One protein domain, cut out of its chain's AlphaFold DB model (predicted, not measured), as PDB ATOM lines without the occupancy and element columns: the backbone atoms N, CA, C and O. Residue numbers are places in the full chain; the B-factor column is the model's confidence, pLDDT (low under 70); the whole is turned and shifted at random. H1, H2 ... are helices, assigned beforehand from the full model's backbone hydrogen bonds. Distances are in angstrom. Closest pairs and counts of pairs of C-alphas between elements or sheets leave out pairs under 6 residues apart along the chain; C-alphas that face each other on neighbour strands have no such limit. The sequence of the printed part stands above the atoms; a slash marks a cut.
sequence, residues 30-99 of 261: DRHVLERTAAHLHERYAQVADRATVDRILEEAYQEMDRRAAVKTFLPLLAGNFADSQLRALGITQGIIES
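This is residues 30 to 99 of the 261 residues of the protein "Protein-tyrosine-phosphatase" of Citricoccus muralis (UniProt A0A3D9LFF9). Three helices make an elongated triangle, with H1 and H3 side by side and running the same way, and H2 running back across both. The printed part has 70 residues with three named helices, H1, H2, H3, and no named strand: all helix. It is compact, radius of gyration of the C-alphas 12.0 A, spanning 36 by 20 by 15 A.

H1, residues 30 to 44, begins at C-alpha 30 (-36.713, -24.986, 5.605) and is 20.8 A long. H2, residues 51 to 66, is 22.3 A. H3, residues 75 to 93, is 26.7 A and ends at C-alpha 93 (-29.816, -32.937, -22.464).

H1 and H2 form a helical hairpin, opposite ways at a steep tilt of 44 degrees; H2 touches H1 with residues 51 to 58 alone, closest C-alphas Ala 38 and Asp 55, 5.8 A. H3 touches H2, closest C-alphas Tyr 62 and Ala 79, 4.8 A, opposite ways at a steep 51 degrees. H3 touches H1 with residues 76 to 84 alone, closest C-alphas Asp 30 and Pro 76, 5.9 A, at a shallow 22 degrees. The packing is mostly crossed, only just, with 1 of 3 pairs at a shallow tilt. In H1, H2 and H3 every O i to N i+4 pair is within hydrogen-bond range.

The C-alphas farthest apart, Ala 70 and Gly 95, are 36.3 A apart. The printed part has no cut, both links are short, and no printed residue is under pLDDT 70.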
ATOM      1  N   ASP A  30     -36.684 -24.582   7.008       86.62
ATOM      2  CA  ASP A  30     -36.713 -24.986   5.605       86.62
ATOM      3  C   ASP A  30     -35.549 -24.353   4.845       86.62
ATOM      4  O   ASP A  30     -34.850 -25.042   4.106       86.62
ATOM      5  N   ARG A  31     -35.245 -23.081   5.124       87.56
ATOM      6  CA  ARG A  31     -34.088 -22.375   4.559       87.56
ATOM      7  C   ARG A  31     -32.769 -23.106   4.819       87.56
ATOM      8  O   ARG A  31     -32.026 -23.344   3.874       87.56
ATOM      9  N   HIS A  32     -32.496 -23.535   6.053       89.31
ATOM     10  CA  HIS A  32     -31.261 -24.275   6.355       89.31
ATOM     11  C   HIS A  32     -31.190 -25.620   5.611       89.31
ATOM     12  O   HIS A  32     -30.119 -26.042   5.162       89.31
ATOM     13  N   VAL A  33     -32.328 -26.310   5.465       92.31
ATOM     14  CA  VAL A  33     -32.401 -27.563   4.700       92.31
ATOM     15  C   VAL A  33     -32.147 -27.306   3.216       92.31
ATOM     16  O   VAL A  33     -31.377 -28.047   2.598       92.31
ATOM     17  N   LEU A  34     -32.745 -26.257   2.651       93.00
ATOM     18  CA  LEU A  34     -32.561 -25.865   1.256       93.00
ATOM     19  C   LEU A  34     -31.118 -25.433   0.981       93.00
ATOM     20  O   LEU A  34     -30.534 -25.921   0.023       93.00
ATOM     21  N   GLU A  35     -30.495 -24.629   1.844       93.06
ATOM     22  CA  GLU A  35     -29.087 -24.223   1.704       93.06
ATOM     23  C   GLU A  35     -28.142 -25.430   1.669       93.06
ATOM     24  O   GLU A  35     -27.267 -25.531   0.803       93.06
ATOM     25  N   ARG A  36     -28.344 -26.394   2.580       95.06
ATOM     26  CA  ARG A  36     -27.554 -27.632   2.596       95.06
ATOM     27  C   ARG A  36     -27.803 -28.478   1.348       95.06
ATOM     28  O   ARG A  36     -26.870 -29.064   0.802       95.06
ATOM     29  N   THR A  37     -29.055 -28.545   0.907       96.31
ATOM     30  CA  THR A  37     -29.451 -29.277  -0.301       96.31
ATOM     31  C   THR A  37     -28.826 -28.645  -1.541       96.31
ATOM     32  O   THR A  37     -28.234 -29.360  -2.342       96.31
ATOM     33  N   ALA A  38     -28.856 -27.319  -1.666       95.56
ATOM     34  CA  ALA A  38     -28.238 -26.587  -2.763       95.56
ATOM     35  C   ALA A  38     -26.724 -26.802  -2.817       95.56
ATOM     36  O   ALA A  38     -26.182 -27.072  -3.885       95.56
ATOM     37  N   ALA A  39     -26.040 -26.755  -1.668       96.12
ATOM     38  CA  ALA A  39     -24.610 -27.046  -1.600       96.12
ATOM     39  C   ALA A  39     -24.295 -28.467  -2.099       96.12
ATOM     40  O   ALA A  39     -23.385 -28.649  -2.909       96.12
ATOM     41  N   HIS A  40     -25.086 -29.460  -1.677       96.81
ATOM     42  CA  HIS A  40     -24.924 -30.845  -2.119       96.81
ATOM     43  C   HIS A  40     -25.215 -31.029  -3.618       96.81
ATOM     44  O   HIS A  40     -24.455 -31.692  -4.326       96.81
ATOM     45  N   LEU A  41     -26.292 -30.422  -4.123       97.06
ATOM     46  CA  LEU A  41     -26.639 -30.458  -5.544       97.06
ATOM     47  C   LEU A  41     -25.570 -29.771  -6.396       97.06
ATOM     48  O   LEU A  41     -25.211 -30.287  -7.451       97.06
ATOM     49  N   HIS A  42     -25.019 -28.652  -5.931       96.50
ATOM     50  CA  HIS A  42     -23.952 -27.952  -6.634       96.50
ATOM     51  C   HIS A  42     -22.684 -28.799  -6.735       96.50
ATOM     52  O   HIS A  42     -22.109 -28.890  -7.814       96.50
ATOM     53  N   GLU A  43     -22.281 -29.471  -5.655       96.38
ATOM     54  CA  GLU A  43     -21.143 -30.394  -5.690       96.38
ATOM     55  C   GLU A  43     -21.381 -31.539  -6.689       96.38
ATOM     56  O   GLU A  43     -20.518 -31.847  -7.512       96.38
ATOM     57  N   ARG A  44     -22.582 -32.129  -6.672       96.94
ATOM     58  CA  ARG A  44     -22.948 -33.254  -7.545       96.94
ATOM     59  C   ARG A  44     -23.049 -32.876  -9.025       96.94
ATOM     60  O   ARG A  44     -22.689 -33.680  -9.882       96.94
ATOM     61  N   TYR A  45     -23.551 -31.680  -9.327       97.31
ATOM     62  CA  TYR A  45     -23.846 -31.211 -10.685       97.31
ATOM     63  C   TYR A  45     -22.932 -30.063 -11.135       97.31
ATOM     64  O   TYR A  45     -23.288 -29.328 -12.052       97.31
ATOM     65  N   ALA A  46     -21.735 -29.934 -10.552       95.38
ATOM     66  CA  ALA A  46     -20.800 -28.834 -10.818       95.38
ATOM     67  C   ALA A  46     -20.418 -28.671 -12.303       95.38
ATOM     68  O   ALA A  46     -20.084 -27.573 -12.740       95.38
ATOM     69  N   GLN A  47     -20.456 -29.758 -13.081       95.50
ATOM     70  CA  GLN A  47     -20.187 -29.725 -14.524       95.50
ATOM     71  C   GLN A  47     -21.412 -29.322 -15.358       95.50
ATOM     72  O   GLN A  47     -21.252 -28.919 -16.502       95.50
ATOM     73  N   VAL A  48     -22.618 -29.440 -14.800       96.25
ATOM     74  CA  VAL A  48     -23.901 -29.196 -15.479       96.25
ATOM     75  C   VAL A  48     -24.396 -27.772 -15.245       96.25
ATOM     76  O   VAL A  48     -24.919 -27.134 -16.157       96.25
ATOM     77  N   ALA A  49     -24.260 -27.276 -14.015       95.44
ATOM     78  CA  ALA A  49     -24.813 -25.995 -13.601       95.44
ATOM     79  C   ALA A  49     -23.902 -25.298 -12.585       95.44
ATOM     80  O   ALA A  49     -23.336 -25.925 -11.685       95.44
ATOM     81  N   ASP A  50     -23.794 -23.976 -12.710       96.19
ATOM     82  CA  ASP A  50     -23.132 -23.154 -11.703       96.19
ATOM     83  C   ASP A  50     -23.977 -23.042 -10.424       96.19
ATOM     84  O   ASP A  50     -25.138 -23.460 -10.358       96.19
ATOM     85  N   ARG A  51     -23.378 -22.481  -9.369       95.00
ATOM     86  CA  ARG A  51     -24.041 -22.361  -8.067       95.00
ATOM     87  C   ARG A  51     -25.336 -21.548  -8.148       95.00
ATOM     88  O   ARG A  51     -26.341 -21.969  -7.587       95.00
ATOM     89  N   ALA A  52     -25.316 -20.435  -8.880       95.00
ATOM     90  CA  ALA A  52     -26.475 -19.560  -9.037       95.00
ATOM     91  C   ALA A  52     -27.647 -20.275  -9.729       95.00
ATOM     92  O   ALA A  52     -28.798 -20.116  -9.331       95.00
ATOM     93  N   THR A  53     -27.360 -21.105 -10.732       95.56
ATOM     94  CA  THR A  53     -28.364 -21.913 -11.429       95.56
ATOM     95  C   THR A  53     -28.949 -22.991 -10.523       95.56
ATOM     96  O   THR A  53     -30.162 -23.187 -10.533       95.56
ATOM     97  N   VAL A  54     -28.119 -23.670  -9.723       96.81
ATOM     98  CA  VAL A  54     -28.592 -24.676  -8.755       96.81
ATOM     99  C   VAL A  54     -29.486 -24.046  -7.689       96.81
ATOM    100  O   VAL A  54     -30.569 -24.572  -7.435       96.81
ATOM    101  N   ASP A  55     -29.063 -22.919  -7.106       95.12
ATOM    102  CA  ASP A  55     -29.850 -22.187  -6.106       95.12
ATOM    103  C   ASP A  55     -31.212 -21.785  -6.689       95.12
ATOM    104  O   ASP A  55     -32.250 -22.088  -6.102       95.12
ATOM    105  N   ARG A  56     -31.215 -21.209  -7.899       95.19
ATOM    106  CA  ARG A  56     -32.439 -20.806  -8.597       95.19
ATOM    107  C   ARG A  56     -33.378 -21.985  -8.870       95.19
ATOM    108  O   ARG A  56     -34.561 -21.890  -8.571       95.19
ATOM    109  N   ILE A  57     -32.871 -23.100  -9.410       95.25
ATOM    110  CA  ILE A  57     -33.697 -24.289  -9.691       95.25
ATOM    111  C   ILE A  57     -34.321 -24.836  -8.404       95.25
ATOM    112  O   ILE A  57     -35.482 -25.247  -8.412       95.25
ATOM    113  N   LEU A  58     -33.566 -24.862  -7.301       96.12
ATOM    114  CA  LEU A  58     -34.076 -25.349  -6.022       96.12
ATOM    115  C   LEU A  58     -35.131 -24.410  -5.425       96.12
ATOM    116  O   LEU A  58     -36.151 -24.884  -4.927       96.12
ATOM    117  N   GLU A  59     -34.904 -23.101  -5.488       93.31
ATOM    118  CA  GLU A  59     -35.854 -22.100  -5.006       93.31
ATOM    119  C   GLU A  59     -37.156 -22.124  -5.820       93.31
ATOM    120  O   GLU A  59     -38.242 -22.211  -5.246       93.31
ATOM    121  N   GLU A  60     -37.058 -22.157  -7.151       93.12
ATOM    122  CA  GLU A  60     -38.212 -22.294  -8.046       93.12
ATOM    123  C   GLU A  60     -38.980 -23.596  -7.767       93.12
ATOM    124  O   GLU A  60     -40.209 -23.584  -7.674       93.12
ATOM    125  N   ALA A  61     -38.269 -24.715  -7.574       92.88
ATOM    126  CA  ALA A  61     -38.865 -25.997  -7.206       92.88
ATOM    127  C   ALA A  61     -39.624 -25.919  -5.875       92.88
ATOM    128  O   ALA A  61     -40.743 -26.429  -5.776       92.88
ATOM    129  N   TYR A  62     -39.039 -25.270  -4.866       92.81
ATOM    130  CA  TYR A  62     -39.670 -25.082  -3.564       92.81
ATOM    131  C   TYR A  62     -40.938 -24.236  -3.676       92.81
ATOM    132  O   TYR A  62     -41.998 -24.685  -3.251       92.81
ATOM    133  N   GLN A  63     -40.859 -23.058  -4.300       90.81
ATOM    134  CA  GLN A  63     -42.000 -22.151  -4.458       90.81
ATOM    135  C   GLN A  63     -43.148 -22.802  -5.244       90.81
ATOM    136  O   GLN A  63     -44.325 -22.642  -4.918       90.81
ATOM    137  N   GLU A  64     -42.818 -23.557  -6.290       88.12
ATOM    138  CA  GLU A  64     -43.795 -24.234  -7.140       88.12
ATOM    139  C   GLU A  64     -44.553 -25.338  -6.399       88.12
ATOM    140  O   GLU A  64     -45.774 -25.475  -6.551       88.12
ATOM    141  N   MET A  65     -43.849 -26.096  -5.562       88.44
ATOM    142  CA  MET A  65     -44.480 -27.078  -4.691       88.44
ATOM    143  C   MET A  65     -45.227 -26.422  -3.539       88.44
ATOM    144  O   MET A  65     -46.315 -26.880  -3.199       88.44
ATOM    145  N   ASP A  66     -44.693 -25.342  -2.966       89.44
ATOM    146  CA  ASP A  66     -45.328 -24.633  -1.863       89.44
ATOM    147  C   ASP A  66     -46.729 -24.172  -2.267       89.44
ATOM    148  O   ASP A  66     -47.703 -24.479  -1.583       89.44
ATOM    149  N   ARG A  67     -46.881 -23.587  -3.458       87.50
ATOM    150  CA  ARG A  67     -48.186 -23.145  -3.975       87.50
ATOM    151  C   ARG A  67     -49.275 -24.223  -3.988       87.50
ATOM    152  O   ARG A  67     -50.454 -23.880  -4.000       87.50
ATOM    153  N   ARG A  68     -48.911 -25.509  -4.032       82.81
ATOM    154  CA  ARG A  68     -49.858 -26.610  -4.279       82.81
ATOM    155  C   ARG A  68     -49.896 -27.663  -3.181       82.81
ATOM    156  O   ARG A  68     -50.920 -28.323  -3.041       82.81
ATOM    157  N   ALA A  69     -48.818 -27.842  -2.422       82.88
ATOM    158  CA  ALA A  69     -48.676 -28.917  -1.448       82.88
ATOM    159  C   ALA A  69     -49.676 -28.782  -0.293       82.88
ATOM    160  O   ALA A  69     -49.733 -27.756   0.387       82.88
ATOM    161  N   ALA A  70     -50.416 -29.863  -0.028       80.81
ATOM    162  CA  ALA A  70     -51.336 -29.929   1.108       80.81
ATOM    163  C   ALA A  70     -50.589 -30.073   2.448       80.81
ATOM    164  O   ALA A  70     -51.059 -29.594   3.479       80.81
ATOM    165  N   VAL A  71     -49.412 -30.710   2.435       80.19
ATOM    166  CA  VAL A  71     -48.570 -30.943   3.617       80.19
ATOM    167  C   VAL A  71     -47.214 -30.276   3.416       80.19
ATOM    168  O   VAL A  71     -46.473 -30.628   2.502       80.19
ATOM    169  N   LYS A  72     -46.875 -29.333   4.298       84.69
ATOM    170  CA  LYS A  72     -45.657 -28.511   4.191       84.69
ATOM    171  C   LYS A  72     -44.427 -29.130   4.851       84.69
ATOM    172  O   LYS A  72     -43.311 -28.840   4.452       84.69
ATOM    173  N   THR A  73     -44.612 -30.036   5.810       86.25
ATOM    174  CA  THR A  73     -43.532 -30.604   6.638       86.25
ATOM    175  C   THR A  73     -42.380 -31.223   5.840       86.25
ATOM    176  O   THR A  73     -41.236 -31.181   6.277       86.25
ATOM    177  N   PHE A  74     -42.669 -31.814   4.679       86.75
ATOM    178  CA  PHE A  74     -41.671 -32.491   3.840       86.75
ATOM    179  C   PHE A  74     -41.306 -31.695   2.584       86.75
ATOM    180  O   PHE A  74     -40.592 -32.197   1.716       86.75
ATOM    181  N   LEU A  75     -41.781 -30.456   2.479       90.06
ATOM    182  CA  LEU A  75     -41.651 -29.641   1.285       90.06
ATOM    183  C   LEU A  75     -40.190 -29.401   0.862       90.06
ATOM    184  O   LEU A  75     -39.901 -29.624  -0.314       90.06
ATOM    185  N   PRO A  76     -39.236 -29.067   1.761       92.44
ATOM    186  CA  PRO A  76     -37.835 -28.899   1.363       92.44
ATOM    187  C   PRO A  76     -37.219 -30.165   0.761       92.44
ATOM    188  O   PRO A  76     -36.420 -30.092  -0.170       92.44
ATOM    189  N   LEU A  77     -37.606 -31.338   1.272       92.19
ATOM    190  CA  LEU A  77     -37.123 -32.621   0.767       92.19
ATOM    191  C   LEU A  77     -37.665 -32.897  -0.640       92.19
ATOM    192  O   LEU A  77     -36.904 -33.269  -1.532       92.19
ATOM    193  N   LEU A  78     -38.969 -32.692  -0.853       92.44
ATOM    194  CA  LEU A  78     -39.591 -32.883  -2.166       92.44
ATOM    195  C   LEU A  78     -39.041 -31.888  -3.195       92.44
ATOM    196  O   LEU A  78     -38.744 -32.283  -4.326       92.44
ATOM    197  N   ALA A  79     -38.827 -30.635  -2.786       94.19
ATOM    198  CA  ALA A  79     -38.192 -29.610  -3.605       94.19
ATOM    199  C   ALA A  79     -36.771 -30.025  -4.005       94.19
ATOM    200  O   ALA A  79     -36.427 -29.972  -5.184       94.19
ATOM    201  N   GLY A  80     -35.983 -30.537  -3.055       95.81
ATOM    202  CA  GLY A  80     -34.657 -31.100  -3.310       95.81
ATOM    203  C   GLY A  80     -34.674 -32.248  -4.320       95.81
ATOM    204  O   GLY A  80     -33.906 -32.234  -5.280       95.81
ATOM    205  N   ASN A  81     -35.593 -33.203  -4.160       94.81
ATOM    206  CA  ASN A  81     -35.753 -34.322  -5.094       94.81
ATOM    207  C   ASN A  81     -36.149 -33.846  -6.500       94.81
ATOM    208  O   ASN A  81     -35.687 -34.386  -7.508       94.81
ATOM    209  N   PHE A  82     -36.996 -32.819  -6.591       95.25
ATOM    210  CA  PHE A  82     -37.392 -32.257  -7.876       95.25
ATOM    211  C   PHE A  82     -36.273 -31.444  -8.529       95.25
ATOM    212  O   PHE A  82     -36.062 -31.578  -9.733       95.25
ATOM    213  N   ALA A  83     -35.504 -30.682  -7.756       96.69
ATOM    214  CA  ALA A  83     -34.322 -29.982  -8.244       96.69
ATOM    215  C   ALA A  83     -33.243 -30.961  -8.736       96.69
ATOM    216  O   ALA A  83     -32.746 -30.798  -9.848       96.69
ATOM    217  N   ASP A  84     -32.949 -32.028  -7.982       96.75
ATOM    218  CA  ASP A  84     -32.067 -33.124  -8.424       96.75
ATOM    219  C   ASP A  84     -32.555 -33.717  -9.752       96.75
ATOM    220  O   ASP A  84     -31.792 -33.896 -10.703       96.75
ATOM    221  N   SER A  85     -33.867 -33.949  -9.841       95.31
ATOM    222  CA  SER A  85     -34.509 -34.480 -11.030       95.31
ATOM    223  C   SER A  85     -34.310 -33.568 -12.256       95.31
ATOM    224  O   SER A  85     -33.953 -34.068 -13.332       95.31
ATOM    225  N   GLN A  86     -34.490 -32.255 -12.099       96.38
ATOM    226  CA  GLN A  86     -34.286 -31.261 -13.159       96.38
ATOM    227  C   GLN A  86     -32.812 -31.133 -13.554       96.38
ATOM    228  O   GLN A  86     -32.494 -31.235 -14.735       96.38
ATOM    229  N   LEU A  87     -31.898 -31.030 -12.586       97.62
ATOM    230  CA  LEU A  87     -30.455 -30.936 -12.838       97.62
ATOM    231  C   LEU A  87     -29.917 -32.169 -13.571       97.62
ATOM    232  O   LEU A  87     -29.171 -32.042 -14.544       97.62
ATOM    233  N   ARG A  88     -30.358 -33.372 -13.184       96.69
ATOM    234  CA  ARG A  88     -30.019 -34.595 -13.924       96.69
ATOM    235  C   ARG A  88     -30.542 -34.549 -15.360       96.69
ATOM    236  O   ARG A  88     -29.848 -34.987 -16.274       96.69
ATOM    237  N   ALA A  89     -31.761 -34.050 -15.564       96.25
ATOM    238  CA  ALA A  89     -32.369 -33.939 -16.889       96.25
ATOM    239  C   ALA A  89     -31.621 -32.938 -17.787       96.25
ATOM    240  O   ALA A  89     -31.357 -33.229 -18.956       96.25
ATOM    241  N   LEU A  90     -31.214 -31.806 -17.212       96.19
ATOM    242  CA  LEU A  90     -30.396 -30.794 -17.867       96.19
ATOM    243  C   LEU A  90     -29.042 -31.377 -18.293       96.19
ATOM    244  O   LEU A  90     -28.670 -31.275 -19.460       96.19
ATOM    245  N   GLY A  91     -28.355 -32.081 -17.387       96.69
ATOM    246  CA  GLY A  91     -27.070 -32.716 -17.686       96.69
ATOM    247  C   GLY A  91     -27.157 -33.784 -18.778       96.69
ATOM    248  O   GLY A  91     -26.253 -33.884 -19.606       96.69
ATOM    249  N   ILE A  92     -28.254 -34.550 -18.828       96.00
ATOM    250  CA  ILE A  92     -28.514 -35.511 -19.916       96.00
ATOM    251  C   ILE A  92     -28.711 -34.778 -21.246       96.00
ATOM    252  O   ILE A  92     -28.130 -35.165 -22.255       96.00
ATOM    253  N   THR A  93     -29.508 -33.711 -21.250       94.69
ATOM    254  CA  THR A  93     -29.816 -32.937 -22.464       94.69
ATOM    255  C   THR A  93     -28.580 -32.227 -23.022       94.69
ATOM    256  O   THR A  93     -28.419 -32.131 -24.235       94.69
ATOM    257  N   GLN A  94     -27.671 -31.781 -22.151       94.25
ATOM    258  CA  GLN A  94     -26.384 -31.190 -22.530       94.25
ATOM    259  C   GLN A  94     -25.330 -32.230 -22.958       94.25
ATOM    260  O   GLN A  94     -24.251 -31.851 -23.404       94.25
ATOM    261  N   GLY A  95     -25.609 -33.531 -22.806       94.25
ATOM    262  CA  GLY A  95     -24.657 -34.608 -23.098       94.25
ATOM    263  C   GLY A  95     -23.527 -34.754 -22.071       94.25
ATOM    264  O   GLY A  95     -22.536 -35.420 -22.349       94.25
ATOM    265  N   ILE A  96     -23.664 -34.139 -20.893       96.19
ATOM    266  CA  ILE A  96     -22.680 -34.188 -19.799       96.19
ATOM    267  C   ILE A  96     -22.894 -35.435 -18.937       96.19
ATOM    268  O   ILE A  96     -21.940 -36.054 -18.473       96.19
ATOM    269  N   ILE A  97     -24.158 -35.810 -18.720       95.62
ATOM    270  CA  ILE A  97     -24.538 -37.018 -17.987       95.62
ATOM    271  C   ILE A  97     -24.988 -38.076 -18.986       95.62
ATOM    272  O   ILE A  97     -26.010 -37.923 -19.655       95.62
ATOM    273  N   GLU A  98     -24.276 -39.197 -19.028       93.56
ATOM    274  CA  GLU A  98     -24.730 -40.362 -19.775       93.56
ATOM    275  C   GLU A  98     -25.971 -40.983 -19.116       93.56
ATOM    276  O   GLU A  98     -26.046 -41.187 -17.901       93.56
ATOM    277  N   SER A  99     -26.965 -41.314 -19.936       90.44
ATOM    278  CA  SER A  99     -28.131 -42.086 -19.514       90.44
ATOM    279  C   SER A  99     -28.372 -43.200 -20.529       90.44
ATOM    280  O   SER A  99     -29.194 -43.023 -21.428       90.44
TER     281      SER A  99